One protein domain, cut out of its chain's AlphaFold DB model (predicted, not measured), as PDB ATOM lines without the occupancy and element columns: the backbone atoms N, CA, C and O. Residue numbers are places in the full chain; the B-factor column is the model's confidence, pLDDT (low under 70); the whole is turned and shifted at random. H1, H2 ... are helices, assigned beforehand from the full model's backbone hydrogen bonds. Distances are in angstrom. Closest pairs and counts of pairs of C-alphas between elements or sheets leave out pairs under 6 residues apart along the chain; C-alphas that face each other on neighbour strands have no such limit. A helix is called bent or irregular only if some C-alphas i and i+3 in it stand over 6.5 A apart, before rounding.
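AT A GLANCE: This is residues 10 to 103 of the 105 residues of an uncharacterized protein of Dehalobacter sp. 12DCB1 (UniProt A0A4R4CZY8). Three helices, H1, H3 and H5, lie side by side as a small bundle with their centres in a triangle, H1 running opposite to the other two. H2 sits by the end of H1 and the start of H3, the small H4 lies near the first turns of H5, and long H5 reaches on to one end of the longest span. The printed part has 94 residues with five named helices, in the order H1, H2, H3, H4, H5, and no named strand; the class is all helix. It is compact, with a radius of gyration of the C-alphas of 13.1 A and spans of 44 by 33 by 21 A.

HOW THE PARTS SIT: H1, residues 10 to 18, and H3, residues 49 to 62, are the hub, touching three helices each. They touch each other at a shallow tilt of 8 degrees, opposite ways; their closest C-alphas, of Asp 14 and Ala 58, are 4.8 A apart. H1 also touches H5, residues 81 to 101, at a shallow tilt of 13 degrees, opposite ways, with the closest C-alphas, of Ala 13 and Ala 90, 4.4 A apart. H3 touches H5 through residues 83 to 87 of H5 alone, at a shallow tilt of 11 degrees, the same way; the closest C-alphas, of Asn 50 and Leu 83, are 7.1 A apart. These tilts show helix packing that is mostly aligned, with 3 of 4 pairs at a shallow tilt. H2, residues 22 to 31, and H1 touch only at the corner by their link, and only just, with 3 pairs of C-alphas within 8 A; the closest are those of Leu 18 and Trp 25, 5.8 A apart. H2 only just touches H3, through residues 51 to 55 of H3 alone, again with 3 such pairs; the closest C-alphas, of Leu 24 and Asn 51, are 5.7 A apart. Their steep tilt of 37 degrees, the same way, is only just past shallow. H4, residues 70 to 74, is close to H5 but not clearly touching it, with C-alphas of Leu 73 and Leu 84 closest at 6.8 A; it is apart from H1, H2 and H3. In H1, H3 and H4 every O i to N i+4 pair is within hydrogen-bond range; in H2 it is 4 of 6 and in H5 15 of 17.

IN THESE COORDINATES: H1 begins at C-alpha 10, (205.407, 209.001, 202.779), and is 12.2 A from first to last C-alpha. H2 is 14.9 A long and irregular: C-alphas 27 and 30 are 7.5 A apart. H3 is 19.9 A long, H4 6.3 A and H5 30.7 A, ending at C-alpha 101, (217.100, 213.403, 200.133).

THE WHOLE: The C-alphas farthest apart are those of Gly 46 and Leu 103, at 44.3 A. The printed part has no cut. The link from H2 to H3, residues 32 to 48, is long; that from H1 to H2 is tight, and those from H3 to H4 and from H4 to H5 are short. The mean pLDDT of the printed part is 84.2, and residues 66 to 71 and 97 to 103 are under 70.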
ATOM      1  N   ILE A  10     206.864 208.947 202.975       87.19
ATOM      2  CA  ILE A  10     205.407 209.001 202.779       87.19
ATOM      3  C   ILE A  10     204.752 207.699 203.257       87.19
ATOM      4  O   ILE A  10     203.863 207.736 204.096       87.19
ATOM      5  N   PHE A  11     205.274 206.540 202.844       89.75
ATOM      6  CA  PHE A  11     204.765 205.238 203.281       89.75
ATOM      7  C   PHE A  11     204.841 205.062 204.807       89.75
ATOM      8  O   PHE A  11     203.921 204.531 205.421       89.75
ATOM      9  N   ILE A  12     205.914 205.544 205.443       90.31
ATOM     10  CA  ILE A  12     206.058 205.492 206.908       90.31
ATOM     11  C   ILE A  12     205.058 206.438 207.592       90.31
ATOM     12  O   ILE A  12     204.471 206.068 208.608       90.31
ATOM     13  N   ALA A  13     204.844 207.636 207.043       91.75
ATOM     14  CA  ALA A  13     203.858 208.587 207.550       91.75
ATOM     15  C   ALA A  13     202.434 208.015 207.477       91.75
ATOM     16  O   ALA A  13     201.677 208.119 208.442       91.75
ATOM     17  N   ASP A  14     202.097 207.341 206.381       93.00
ATOM     18  CA  ASP A  14     200.787 206.717 206.216       93.00
ATOM     19  C   ASP A  14     200.609 205.512 207.134       93.00
ATOM     20  O   ASP A  14     199.565 205.381 207.767       93.00
ATOM     21  N   LEU A  15     201.640 204.684 207.325       93.88
ATOM     22  CA  LEU A  15     201.592 203.634 208.343       93.88
ATOM     23  C   LEU A  15     201.400 204.201 209.752       93.88
ATOM     24  O   LEU A  15     200.631 203.631 210.524       93.88
ATOM     25  N   HIS A  16     202.045 205.321 210.089       93.19
ATOM     26  CA  HIS A  16     201.864 205.973 211.388       93.19
ATOM     27  C   HIS A  16     200.400 206.373 211.621       93.19
ATOM     28  O   HIS A  16     199.846 206.076 212.675       93.19
ATOM     29  N   LEU A  17     199.749 206.964 210.615       94.62
ATOM     30  CA  LEU A  17     198.329 207.332 210.672       94.62
ATOM     31  C   LEU A  17     197.418 206.103 210.770       94.62
ATOM     32  O   LEU A  17     196.499 206.067 211.584       94.62
ATOM     33  N   LEU A  18     197.677 205.084 209.950       95.38
ATOM     34  CA  LEU A  18     196.833 203.892 209.823       95.38
ATOM     35  C   LEU A  18     196.955 202.915 211.001       95.38
ATOM     36  O   LEU A  18     196.074 202.078 211.195       95.38
ATOM     37  N   THR A  19     198.033 203.009 211.780       95.06
ATOM     38  CA  THR A  19     198.283 202.168 212.966       95.06
ATOM     39  C   THR A  19     198.021 202.889 214.288       95.06
ATOM     40  O   THR A  19     198.154 202.275 215.344       95.06
ATOM     41  N   ALA A  20     197.614 204.163 214.246       94.31
ATOM     42  CA  ALA A  20     197.378 204.981 215.436       94.31
ATOM     43  C   ALA A  20     196.221 204.485 216.317       94.31
ATOM     44  O   ALA A  20     196.171 204.805 217.501       94.31
ATOM     45  N   ASP A  21     195.306 203.695 215.752       94.81
ATOM     46  CA  ASP A  21     194.173 203.119 216.464       94.81
ATOM     47  C   ASP A  21     193.939 201.659 216.046       94.81
ATOM     48  O   ASP A  21     194.116 201.281 214.885       94.81
ATOM     49  N   ALA A  22     193.533 200.816 216.999       93.38
ATOM     50  CA  ALA A  22     193.356 199.382 216.774       93.38
ATOM     51  C   ALA A  22     192.145 199.050 215.882       93.38
ATOM     52  O   ALA A  22     192.195 198.078 215.119       93.38
ATOM     53  N   GLU A  23     191.062 199.831 215.958       94.31
ATOM     54  CA  GLU A  23     189.901 199.685 215.073       94.31
ATOM     55  C   GLU A  23     190.284 200.070 213.644       94.31
ATOM     56  O   GLU A  23     189.984 199.321 212.708       94.31
ATOM     57  N   LEU A  24     191.007 201.183 213.483       95.00
ATOM     58  CA  LEU A  24     191.510 201.600 212.178       95.00
ATOM     59  C   LEU A  24     192.465 200.558 211.590       95.00
ATOM     60  O   LEU A  24     192.253 200.113 210.460       95.00
ATOM     61  N   TRP A  25     193.450 200.096 212.365       95.62
ATOM     62  CA  TRP A  25     194.399 199.069 211.932       95.62
ATOM     63  C   TRP A  25     193.682 197.812 211.430       95.62
ATOM     64  O   TRP A  25     193.969 197.311 210.341       95.62
ATOM     65  N   LYS A  26     192.681 197.331 212.175       94.69
ATOM     66  CA  LYS A  26     191.881 196.164 211.784       94.69
ATOM     67  C   LYS A  26     191.150 196.369 210.453       94.69
ATOM     68  O   LYS A  26     190.995 195.410 209.697       94.69
ATOM     69  N   ALA A  27     190.701 197.589 210.163       94.25
ATOM     70  CA  ALA A  27     189.999 197.918 208.923       94.25
ATOM     71  C   ALA A  27     190.929 197.988 207.696       94.25
ATOM     72  O   ALA A  27     190.477 197.732 206.576       94.25
ATOM     73  N   VAL A  28     192.208 198.324 207.893       95.69
ATOM     74  CA  VAL A  28     193.154 198.641 206.803       95.69
ATOM     75  C   VAL A  28     194.268 197.615 206.612       95.69
ATOM     76  O   VAL A  28     194.852 197.573 205.536       95.69
ATOM     77  N   ALA A  29     194.538 196.741 207.587       93.50
ATOM     78  CA  ALA A  29     195.652 195.788 207.532       93.50
ATOM     79  C   ALA A  29     195.659 194.919 206.260       93.50
ATOM     80  O   ALA A  29     196.711 194.680 205.679       93.50
ATOM     81  N   GLY A  30     194.485 194.488 205.781       93.50
ATOM     82  CA  GLY A  30     194.366 193.685 204.554       93.50
ATOM     83  C   GLY A  30     194.636 194.447 203.248       93.50
ATOM     84  O   GLY A  30     194.731 193.827 202.190       93.50
ATOM     85  N   ALA A  31     194.733 195.775 203.305       93.44
ATOM     86  CA  ALA A  31     195.060 196.644 202.177       93.44
ATOM     87  C   ALA A  31     196.550 197.018 202.119       93.44
ATOM     88  O   ALA A  31     196.991 197.596 201.129       93.44
ATOM     89  N   ILE A  32     197.319 196.701 203.162       93.00
ATOM     90  CA  ILE A  32     198.722 197.093 203.295       93.00
ATOM     91  C   ILE A  32     199.609 195.915 202.898       93.00
ATOM     92  O   ILE A  32     199.455 194.794 203.382       93.00
ATOM     93  N   THR A  33     200.563 196.183 202.015       89.44
ATOM     94  CA  THR A  33     201.635 195.254 201.652       89.44
ATOM     95  C   THR A  33     202.971 195.793 202.143       89.44
ATOM     96  O   THR A  33     203.046 196.859 202.749       89.44
ATOM     97  N   GLU A  34     204.055 195.075 201.865       82.88
ATOM     98  CA  GLU A  34     205.384 195.528 202.260       82.88
ATOM     99  C   GLU A  34     205.778 196.873 201.620       82.88
ATOM    100  O   GLU A  34     206.572 197.603 202.204       82.88
ATOM    101  N   ASN A  35     205.259 197.199 200.430       81.94
ATOM    102  CA  ASN A  35     205.716 198.346 199.633       81.94
ATOM    103  C   ASN A  35     204.597 199.291 199.173       81.94
ATOM    104  O   ASN A  35     204.901 200.303 198.550       81.94
ATOM    105  N   ASP A  36     203.333 198.957 199.424       88.12
ATOM    106  CA  ASP A  36     202.192 199.685 198.863       88.12
ATOM    107  C   ASP A  36     200.957 199.588 199.766       88.12
ATOM    108  O   ASP A  36     200.810 198.628 200.535       88.12
ATOM    109  N   ILE A  37     200.071 200.576 199.645       90.75
ATOM    110  CA  ILE A  37     198.792 200.669 200.349       90.75
ATOM    111  C   ILE A  37     197.672 200.765 199.310       90.75
ATOM    112  O   ILE A  37     197.473 201.795 198.665       90.75
ATOM    113  N   ASP A  38     196.881 199.701 199.183       92.38
ATOM    114  CA  ASP A  38     195.754 199.649 198.255       92.38
ATOM    115  C   ASP A  38     194.461 200.131 198.927       92.38
ATOM    116  O   ASP A  38     193.625 199.350 199.395       92.38
ATOM    117  N   PHE A  39     194.265 201.449 198.934       90.38
ATOM    118  CA  PHE A  39     193.076 202.091 199.504       90.38
ATOM    119  C   PHE A  39     191.745 201.608 198.897       90.38
ATOM    120  O   PHE A  39     190.694 201.825 199.500       90.38
ATOM    121  N   THR A  40     191.745 200.941 197.735       90.44
ATOM    122  CA  THR A  40     190.513 200.398 197.133       90.44
ATOM    123  C   THR A  40     189.991 199.160 197.866       90.44
ATOM    124  O   THR A  40     188.801 198.852 197.791       90.44
ATOM    125  N   LYS A  41     190.854 198.473 198.627       91.00
ATOM    126  CA  LYS A  41     190.508 197.273 199.405       91.00
ATOM    127  C   LYS A  41     189.984 197.581 200.808       91.00
ATOM    128  O   LYS A  41     189.510 196.672 201.493       91.00
ATOM    129  N   VAL A  42     190.054 198.838 201.245       92.62
ATOM    130  CA  VAL A  42     189.695 199.235 202.608       92.62
ATOM    131  C   VAL A  42     188.179 199.308 202.790       92.62
ATOM    132  O   VAL A  42     187.455 199.891 201.984       92.62
ATOM    133  N   LYS A  43     187.691 198.750 203.904       90.50
ATOM    134  CA  LYS A  43     186.280 198.816 204.307       90.50
ATOM    135  C   LYS A  43     186.141 199.602 205.610       90.50
ATOM    136  O   LYS A  43     186.386 199.068 206.681       90.50
ATOM    137  N   LEU A  44     185.667 200.844 205.516       91.00
ATOM    138  CA  LEU A  44     185.509 201.770 206.652       91.00
ATOM    139  C   LEU A  44     184.158 201.638 207.378       91.00
ATOM    140  O   LEU A  44     183.750 202.528 208.120       91.00
ATOM    141  N   ARG A  45     183.387 200.577 207.119       89.56
ATOM    142  CA  ARG A  45     182.032 200.473 207.670       89.56
ATOM    143  C   ARG A  45     182.101 200.302 209.188       89.56
ATOM    144  O   ARG A  45     182.556 199.266 209.659       89.56
ATOM    145  N   GLY A  46     181.559 201.279 209.912       87.38
ATOM    146  CA  GLY A  46     181.427 201.239 211.368       87.38
ATOM    147  C   GLY A  46     182.612 201.808 212.144       87.38
ATOM    148  O   GLY A  46     182.599 201.678 213.359       87.38
ATOM    149  N   ILE A  47     183.594 202.427 211.476       92.25
ATOM    150  CA  ILE A  47     184.694 203.098 212.180       92.25
ATOM    151  C   ILE A  47     184.243 204.426 212.795       92.25
ATOM    152  O   ILE A  47     183.316 205.073 212.294       92.25
ATOM    153  N   SER A  48     184.935 204.856 213.846       92.12
ATOM    154  CA  SER A  48     184.724 206.168 214.463       92.12
ATOM    155  C   SER A  48     185.047 207.335 213.516       92.12
ATOM    156  O   SER A  48     185.843 207.211 212.581       92.12
ATOM    157  N   THR A  49     184.472 208.512 213.786       90.31
ATOM    158  CA  THR A  49     184.783 209.748 213.045       90.31
ATOM    159  C   THR A  49     186.276 210.083 213.095       90.31
ATOM    160  O   THR A  49     186.857 210.423 212.068       90.31
ATOM    161  N   ASN A  50     186.922 209.909 214.251       90.56
ATOM    162  CA  ASN A  50     188.361 210.146 214.407       90.56
ATOM    163  C   ASN A  50     189.181 209.208 213.509       90.56
ATOM    164  O   ASN A  50     190.087 209.652 212.804       90.56
ATOM    165  N   ASN A  51     188.810 207.926 213.463       92.25
ATOM    166  CA  ASN A  51     189.458 206.937 212.601       92.25
ATOM    167  C   ASN A  51     189.227 207.230 211.114       92.25
ATOM    168  O   ASN A  51     190.118 207.018 210.292       92.25
ATOM    169  N   TYR A  52     188.060 207.770 210.759       91.81
ATOM    170  CA  TYR A  52     187.786 208.234 209.402       91.81
ATOM    171  C   TYR A  52     188.662 209.431 209.009       91.81
ATOM    172  O   TYR A  52     189.181 209.459 207.892       91.81
ATOM    173  N   ILE A  53     188.871 210.388 209.917       90.56
ATOM    174  CA  ILE A  53     189.769 211.528 209.688       90.56
ATOM    175  C   ILE A  53     191.201 211.031 209.469       90.56
ATOM    176  O   ILE A  53     191.789 211.366 208.446       90.56
ATOM    177  N   LEU A  54     191.734 210.167 210.343       92.88
ATOM    178  CA  LEU A  54     193.076 209.582 210.178       92.88
ATOM    179  C   LEU A  54     193.238 208.864 208.840       92.88
ATOM    180  O   LEU A  54     194.231 209.070 208.141       92.88
ATOM    181  N   TYR A  55     192.242 208.065 208.457       94.00
ATOM    182  CA  TYR A  55     192.229 207.386 207.169       94.00
ATOM    183  C   TYR A  55     192.276 208.370 205.993       94.00
ATOM    184  O   TYR A  55     193.055 208.177 205.056       94.00
ATOM    185  N   GLN A  56     191.459 209.426 206.022       90.62
ATOM    186  CA  GLN A  56     191.439 210.416 204.946       90.62
ATOM    187  C   GLN A  56     192.727 211.237 204.902       90.62
ATOM    188  O   GLN A  56     193.191 211.540 203.802       90.62
ATOM    189  N   THR A  57     193.339 211.533 206.053       90.12
ATOM    190  CA  THR A  57     194.676 212.141 206.129       90.12
ATOM    191  C   THR A  57     195.710 211.246 205.460       90.12
ATOM    192  O   THR A  57     196.445 211.721 204.600       90.12
ATOM    193  N   ALA A  58     195.730 209.952 205.791       91.50
ATOM    194  CA  ALA A  58     196.688 209.006 205.219       91.50
ATOM    195  C   ALA A  58     196.508 208.891 203.704       91.50
ATOM    196  O   ALA A  58     197.440 209.030 202.921       91.50
ATOM    197  N   LYS A  59     195.263 208.743 203.246       90.50
ATOM    198  CA  LYS A  59     194.979 208.702 201.812       90.50
ATOM    199  C   LYS A  59     195.427 209.985 201.106       90.50
ATOM    200  O   LYS A  59     196.041 209.906 200.051       90.50
ATOM    201  N   SER A  60     195.147 211.148 201.695       86.56
ATOM    202  CA  SER A  60     195.542 212.469 201.188       86.56
ATOM    203  C   SER A  60     197.057 212.589 201.009       86.56
ATOM    204  O   SER A  60     197.511 213.052 199.962       86.56
ATOM    205  N   VAL A  61     197.822 212.154 202.015       84.56
ATOM    206  CA  VAL A  61     199.290 212.166 202.014       84.56
ATOM    207  C   VAL A  61     199.835 211.180 200.981       84.56
ATOM    208  O   VAL A  61     200.630 211.588 200.133       84.56
ATOM    209  N   TYR A  62     199.344 209.937 200.971       85.56
ATOM    210  CA  TYR A  62     199.790 208.892 200.046       85.56
ATOM    211  C   TYR A  62     199.555 209.243 198.574       85.56
ATOM    212  O   TYR A  62     200.425 209.042 197.728       85.56
ATOM    213  N   THR A  63     198.376 209.782 198.241       83.50
ATOM    214  CA  THR A  63     198.001 210.093 196.852       83.50
ATOM    215  C   THR A  63     198.362 211.519 196.432       83.50
ATOM    216  O   THR A  63     198.060 211.908 195.304       83.50
ATOM    217  N   ASN A  64     198.968 212.316 197.322       75.94
ATOM    218  CA  ASN A  64     199.211 213.752 197.134       75.94
ATOM    219  C   ASN A  64     197.939 214.533 196.725       75.94
ATOM    220  O   ASN A  64     197.979 215.506 195.969       75.94
ATOM    221  N   GLU A  65     196.777 214.091 197.208       74.50
ATOM    222  CA  GLU A  65     195.503 214.772 196.980       74.50
ATOM    223  C   GLU A  65     195.260 215.734 198.140       74.50
ATOM    224  O   GLU A  65     195.380 215.335 199.289       74.50
ATOM    225  N   LYS A  66     194.867 216.987 197.891       64.69
ATOM    226  CA  LYS A  66     194.479 217.909 198.974       64.69
ATOM    227  C   LYS A  66     193.080 217.561 199.488       64.69
ATOM    228  O   LYS A  66     192.098 218.063 198.946       64.69
ATOM    229  N   ARG A  67     192.980 216.703 200.510       64.62
ATOM    230  CA  ARG A  67     191.693 216.341 201.142       64.62
ATOM    231  C   ARG A  67     191.476 216.965 202.519       64.62
ATOM    232  O   ARG A  67     190.328 217.044 202.933       64.62
ATOM    233  N   ILE A  68     192.537 217.406 203.198       67.25
ATOM    234  CA  ILE A  68     192.471 218.040 204.525       67.25
ATOM    235  C   ILE A  68     193.268 219.342 204.503       67.25
ATOM    236  O   ILE A  68     194.403 219.381 204.019       67.25
ATOM    237  N   THR A  69     192.662 220.420 204.994       69.06
ATOM    238  CA  THR A  69     193.275 221.747 205.081       69.06
ATOM    239  C   THR A  69     193.811 222.022 206.486       69.06
ATOM    240  O   THR A  69     193.402 221.404 207.464       69.06
ATOM    241  N   ALA A  70     194.717 222.995 206.611       68.44
ATOM    242  CA  ALA A  70     195.187 223.452 207.920       68.44
ATOM    243  C   ALA A  70     194.053 224.027 208.791       68.44
ATOM    244  O   ALA A  70     194.155 223.989 210.011       68.44
ATOM    245  N   ALA A  71     192.980 224.536 208.172       69.31
ATOM    246  CA  ALA A  71     191.801 225.010 208.889       69.31
ATOM    247  C   ALA A  71     191.017 223.847 209.513       69.31
ATOM    248  O   ALA A  71     190.634 223.944 210.671       69.31
ATOM    249  N   ASP A  72     190.872 222.727 208.793       72.69
ATOM    250  CA  ASP A  72     190.211 221.520 209.315       72.69
ATOM    251  C   ASP A  72     190.966 220.926 210.517       72.69
ATOM    252  O   ASP A  72     190.359 220.366 211.421       72.69
ATOM    253  N   LEU A  73     192.298 221.066 210.540       75.75
ATOM    254  CA  LEU A  73     193.150 220.605 211.645       75.75
ATOM    255  C   LEU A  73     193.143 221.531 212.865       75.75
ATOM    256  O   LEU A  73     193.522 221.095 213.947       75.75
ATOM    257  N   ALA A  74     192.772 222.800 212.686       72.94
ATOM    258  CA  ALA A  74     192.719 223.797 213.753       72.94
ATOM    259  C   ALA A  74     191.341 223.868 214.436       72.94
ATOM    260  O   ALA A  74     191.178 224.607 215.404       72.94
ATOM    261  N   ASP A  75     190.351 223.136 213.923       78.62
ATOM    262  CA  ASP A  75     189.017 223.063 214.501       78.62
ATOM    263  C   ASP A  75     188.945 221.929 215.535       78.62
ATOM    264  O   ASP A  75     188.802 220.754 215.191       78.62
ATOM    265  N   GLU A  76     189.010 222.287 216.818       73.88
ATOM    266  CA  GLU A  76     188.938 221.346 217.946       73.88
ATOM    267  C   GLU A  76     187.600 220.583 218.026       73.88
ATOM    268  O   GLU A  76     187.519 219.535 218.670       73.88
ATOM    269  N   SER A  77     186.544 221.066 217.356       76.56
ATOM    270  CA  SER A  77     185.272 220.340 217.244       76.56
ATOM    271  C   SER A  77     185.330 219.188 216.233       76.56
ATOM    272  O   SER A  77     184.477 218.297 216.263       76.56
ATOM    273  N   ILE A  78     186.347 219.187 215.365       77.31
ATOM    274  CA  ILE A  78     186.586 218.188 214.318       77.31
ATOM    275  C   ILE A  78     187.787 217.305 214.680       77.31
ATOM    276  O   ILE A  78     187.723 216.085 214.522       77.31
ATOM    277  N   VAL A  79     188.875 217.898 215.179       82.69
ATOM    278  CA  VAL A  79     190.144 217.221 215.474       82.69
ATOM    279  C   VAL A  79     190.528 217.464 216.929       82.69
ATOM    280  O   VAL A  79     190.891 218.569 217.309       82.69
ATOM    281  N   SER A  80     190.491 216.414 217.748       84.69
ATOM    282  CA  SER A  80     190.977 216.497 219.128       84.69
ATOM    283  C   SER A  80     192.502 216.631 219.189       84.69
ATOM    284  O   SER A  80     193.205 216.185 218.281       84.69
ATOM    285  N   ASP A  81     193.034 217.138 220.304       85.88
ATOM    286  CA  ASP A  81     194.484 217.246 220.541       85.88
ATOM    287  C   ASP A  81     195.241 215.939 220.292       85.88
ATOM    288  O   ASP A  81     196.350 215.934 219.758       85.88
ATOM    289  N   GLU A  82     194.652 214.810 220.686       86.19
ATOM    290  CA  GLU A  82     195.274 213.501 220.505       86.19
ATOM    291  C   GLU A  82     195.352 213.121 219.023       86.19
ATOM    292  O   GLU A  82     196.381 212.641 218.551       86.19
ATOM    293  N   LEU A  83     194.298 213.426 218.265       89.00
ATOM    294  CA  LEU A  83     194.257 213.228 216.822       89.00
ATOM    295  C   LEU A  83     195.262 214.143 216.111       89.00
ATOM    296  O   LEU A  83     195.987 213.709 215.213       89.00
ATOM    297  N   LEU A  84     195.353 215.397 216.558       87.00
ATOM    298  CA  LEU A  84     196.269 216.393 216.020       87.00
ATOM    299  C   LEU A  84     197.734 215.977 216.206       87.00
ATOM    300  O   LEU A  84     198.521 216.102 215.268       87.00
ATOM    301  N   LYS A  85     198.109 215.429 217.370       90.44
ATOM    302  CA  LYS A  85     199.475 214.924 217.618       90.44
ATOM    303  C   LYS A  85     199.878 213.840 216.623       90.44
ATOM    304  O   LYS A  85     200.983 213.898 216.084       90.44
ATOM    305  N   VAL A  86     198.990 212.880 216.362       93.00
ATOM    306  CA  VAL A  86     199.230 211.798 215.394       93.00
ATOM    307  C   VAL A  86     199.412 212.373 213.987       93.00
ATOM    308  O   VAL A  86     200.357 212.022 213.277       93.00
ATOM    309  N   ILE A  87     198.550 213.315 213.594       90.69
ATOM    310  CA  ILE A  87     198.616 213.965 212.279       90.69
ATOM    311  C   ILE A  87     199.918 214.763 212.115       90.69
ATOM    312  O   ILE A  87     200.603 214.622 211.100       90.69
ATOM    313  N   ILE A  88     200.308 215.554 213.117       89.25
ATOM    314  CA  ILE A  88     201.570 216.307 213.106       89.25
ATOM    315  C   ILE A  88     202.770 215.354 213.040       89.25
ATOM    316  O   ILE A  88     203.702 215.603 212.272       89.25
ATOM    317  N   GLY A  89     202.745 214.248 213.790       90.31
ATOM    318  CA  GLY A  89     203.780 213.214 213.745       90.31
ATOM    319  C   GLY A  89     203.988 212.669 212.331       90.31
ATOM    320  O   GLY A  89     205.115 212.648 211.831       90.31
ATOM    321  N   ALA A  90     202.898 212.332 211.638       90.38
ATOM    322  CA  ALA A  90     202.942 211.882 210.248       90.38
ATOM    323  C   ALA A  90     203.512 212.947 209.297       90.38
ATOM    324  O   ALA A  90     204.366 212.643 208.461       90.38
ATOM    325  N   MET A  91     203.117 214.214 209.455       86.19
ATOM    326  CA  MET A  91     203.653 215.319 208.647       86.19
ATOM    327  C   MET A  91     205.161 215.508 208.846       86.19
ATOM    328  O   MET A  91     205.895 215.747 207.882       86.19
ATOM    329  N   ILE A  92     205.646 215.381 210.084       87.00
ATOM    330  CA  ILE A  92     207.078 215.452 210.394       87.00
ATOM    331  C   ILE A  92     207.824 214.286 209.745       87.00
ATOM    332  O   ILE A  92     208.892 214.520 209.179       87.00
ATOM    333  N   ILE A  93     207.282 213.066 209.776       88.12
ATOM    334  CA  ILE A  93     207.880 211.896 209.111       88.12
ATOM    335  C   ILE A  93     207.975 212.137 207.598       88.12
ATOM    336  O   ILE A  93     209.059 212.014 207.021       88.12
ATOM    337  N   ALA A  94     206.877 212.567 206.969       84.19
ATOM    338  CA  ALA A  94     206.825 212.837 205.533       84.19
ATOM    339  C   ALA A  94     207.830 213.925 205.107       84.19
ATOM    340  O   ALA A  94     208.497 213.797 204.077       84.19
ATOM    341  N   ARG A  95     207.991 214.980 205.920       79.25
ATOM    342  CA  ARG A  95     208.886 216.115 205.634       79.25
ATOM    343  C   ARG A  95     210.353 215.860 205.994       79.25
ATOM    344  O   ARG A  95     211.237 216.297 205.259       79.25
ATOM    345  N   SER A  96     210.634 215.168 207.096       70.25
ATOM    346  CA  SER A  96     212.008 214.828 207.523       70.25
ATOM    347  C   SER A  96     212.687 213.883 206.535       70.25
ATOM    348  O   SER A  96     213.898 213.947 206.326       70.25
ATOM    349  N   GLY A  97     211.883 213.067 205.854       58.94
ATOM    350  CA  GLY A  97     212.306 212.341 204.672       58.94
ATOM    351  C   GLY A  97     212.917 213.240 203.600       58.94
ATOM    352  O   GLY A  97     214.043 213.013 203.174       58.94
ATOM    353  N   TYR A  98     212.212 214.310 203.226       52.81
ATOM    354  CA  TYR A  98     212.648 215.271 202.207       52.81
ATOM    355  C   TYR A  98     213.986 215.949 202.542       52.81
ATOM    356  O   TYR A  98     214.835 216.094 201.666       52.81
ATOM    357  N   ALA A  99     214.211 216.313 203.809       50.19
ATOM    358  CA  ALA A  99     215.449 216.972 204.241       50.19
ATOM    359  C   ALA A  99     216.700 216.086 204.083       50.19
ATOM    360  O   ALA A  99     217.798 216.605 203.918       50.19
ATOM    361  N   SER A 100     216.528 214.761 204.101       50.03
ATOM    362  CA  SER A 100     217.627 213.801 203.941       50.03
ATOM    363  C   SER A 100     217.928 213.501 202.466       50.03
ATOM    364  O   SER A 100     219.076 213.247 202.126       50.03
ATOM    365  N   TYR A 101     216.922 213.572 201.584       47.88
ATOM    366  CA  TYR A 101     217.100 213.403 200.133       47.88
ATOM    367  C   TYR A 101     217.664 214.656 199.442       47.88
ATOM    368  O   TYR A 101     218.315 214.541 198.410       47.88
ATOM    369  N   SER A 102     217.453 215.852 200.001       46.66
ATOM    370  CA  SER A 102     217.971 217.108 199.430       46.66
ATOM    371  C   SER A 102     219.444 217.407 199.742       46.66
ATOM    372  O   SER A 102     219.944 218.422 199.270       46.66
ATOM    373  N   LEU A 103     220.143 216.569 200.516       46.28
ATOM    374  CA  LEU A 103     221.575 216.740 200.815       46.28
ATOM    375  C   LEU A 103     222.496 215.878 199.931       46.28
ATOM    376  O   LEU A 103     223.710 215.921 200.104       46.28
TER     377      LEU A 103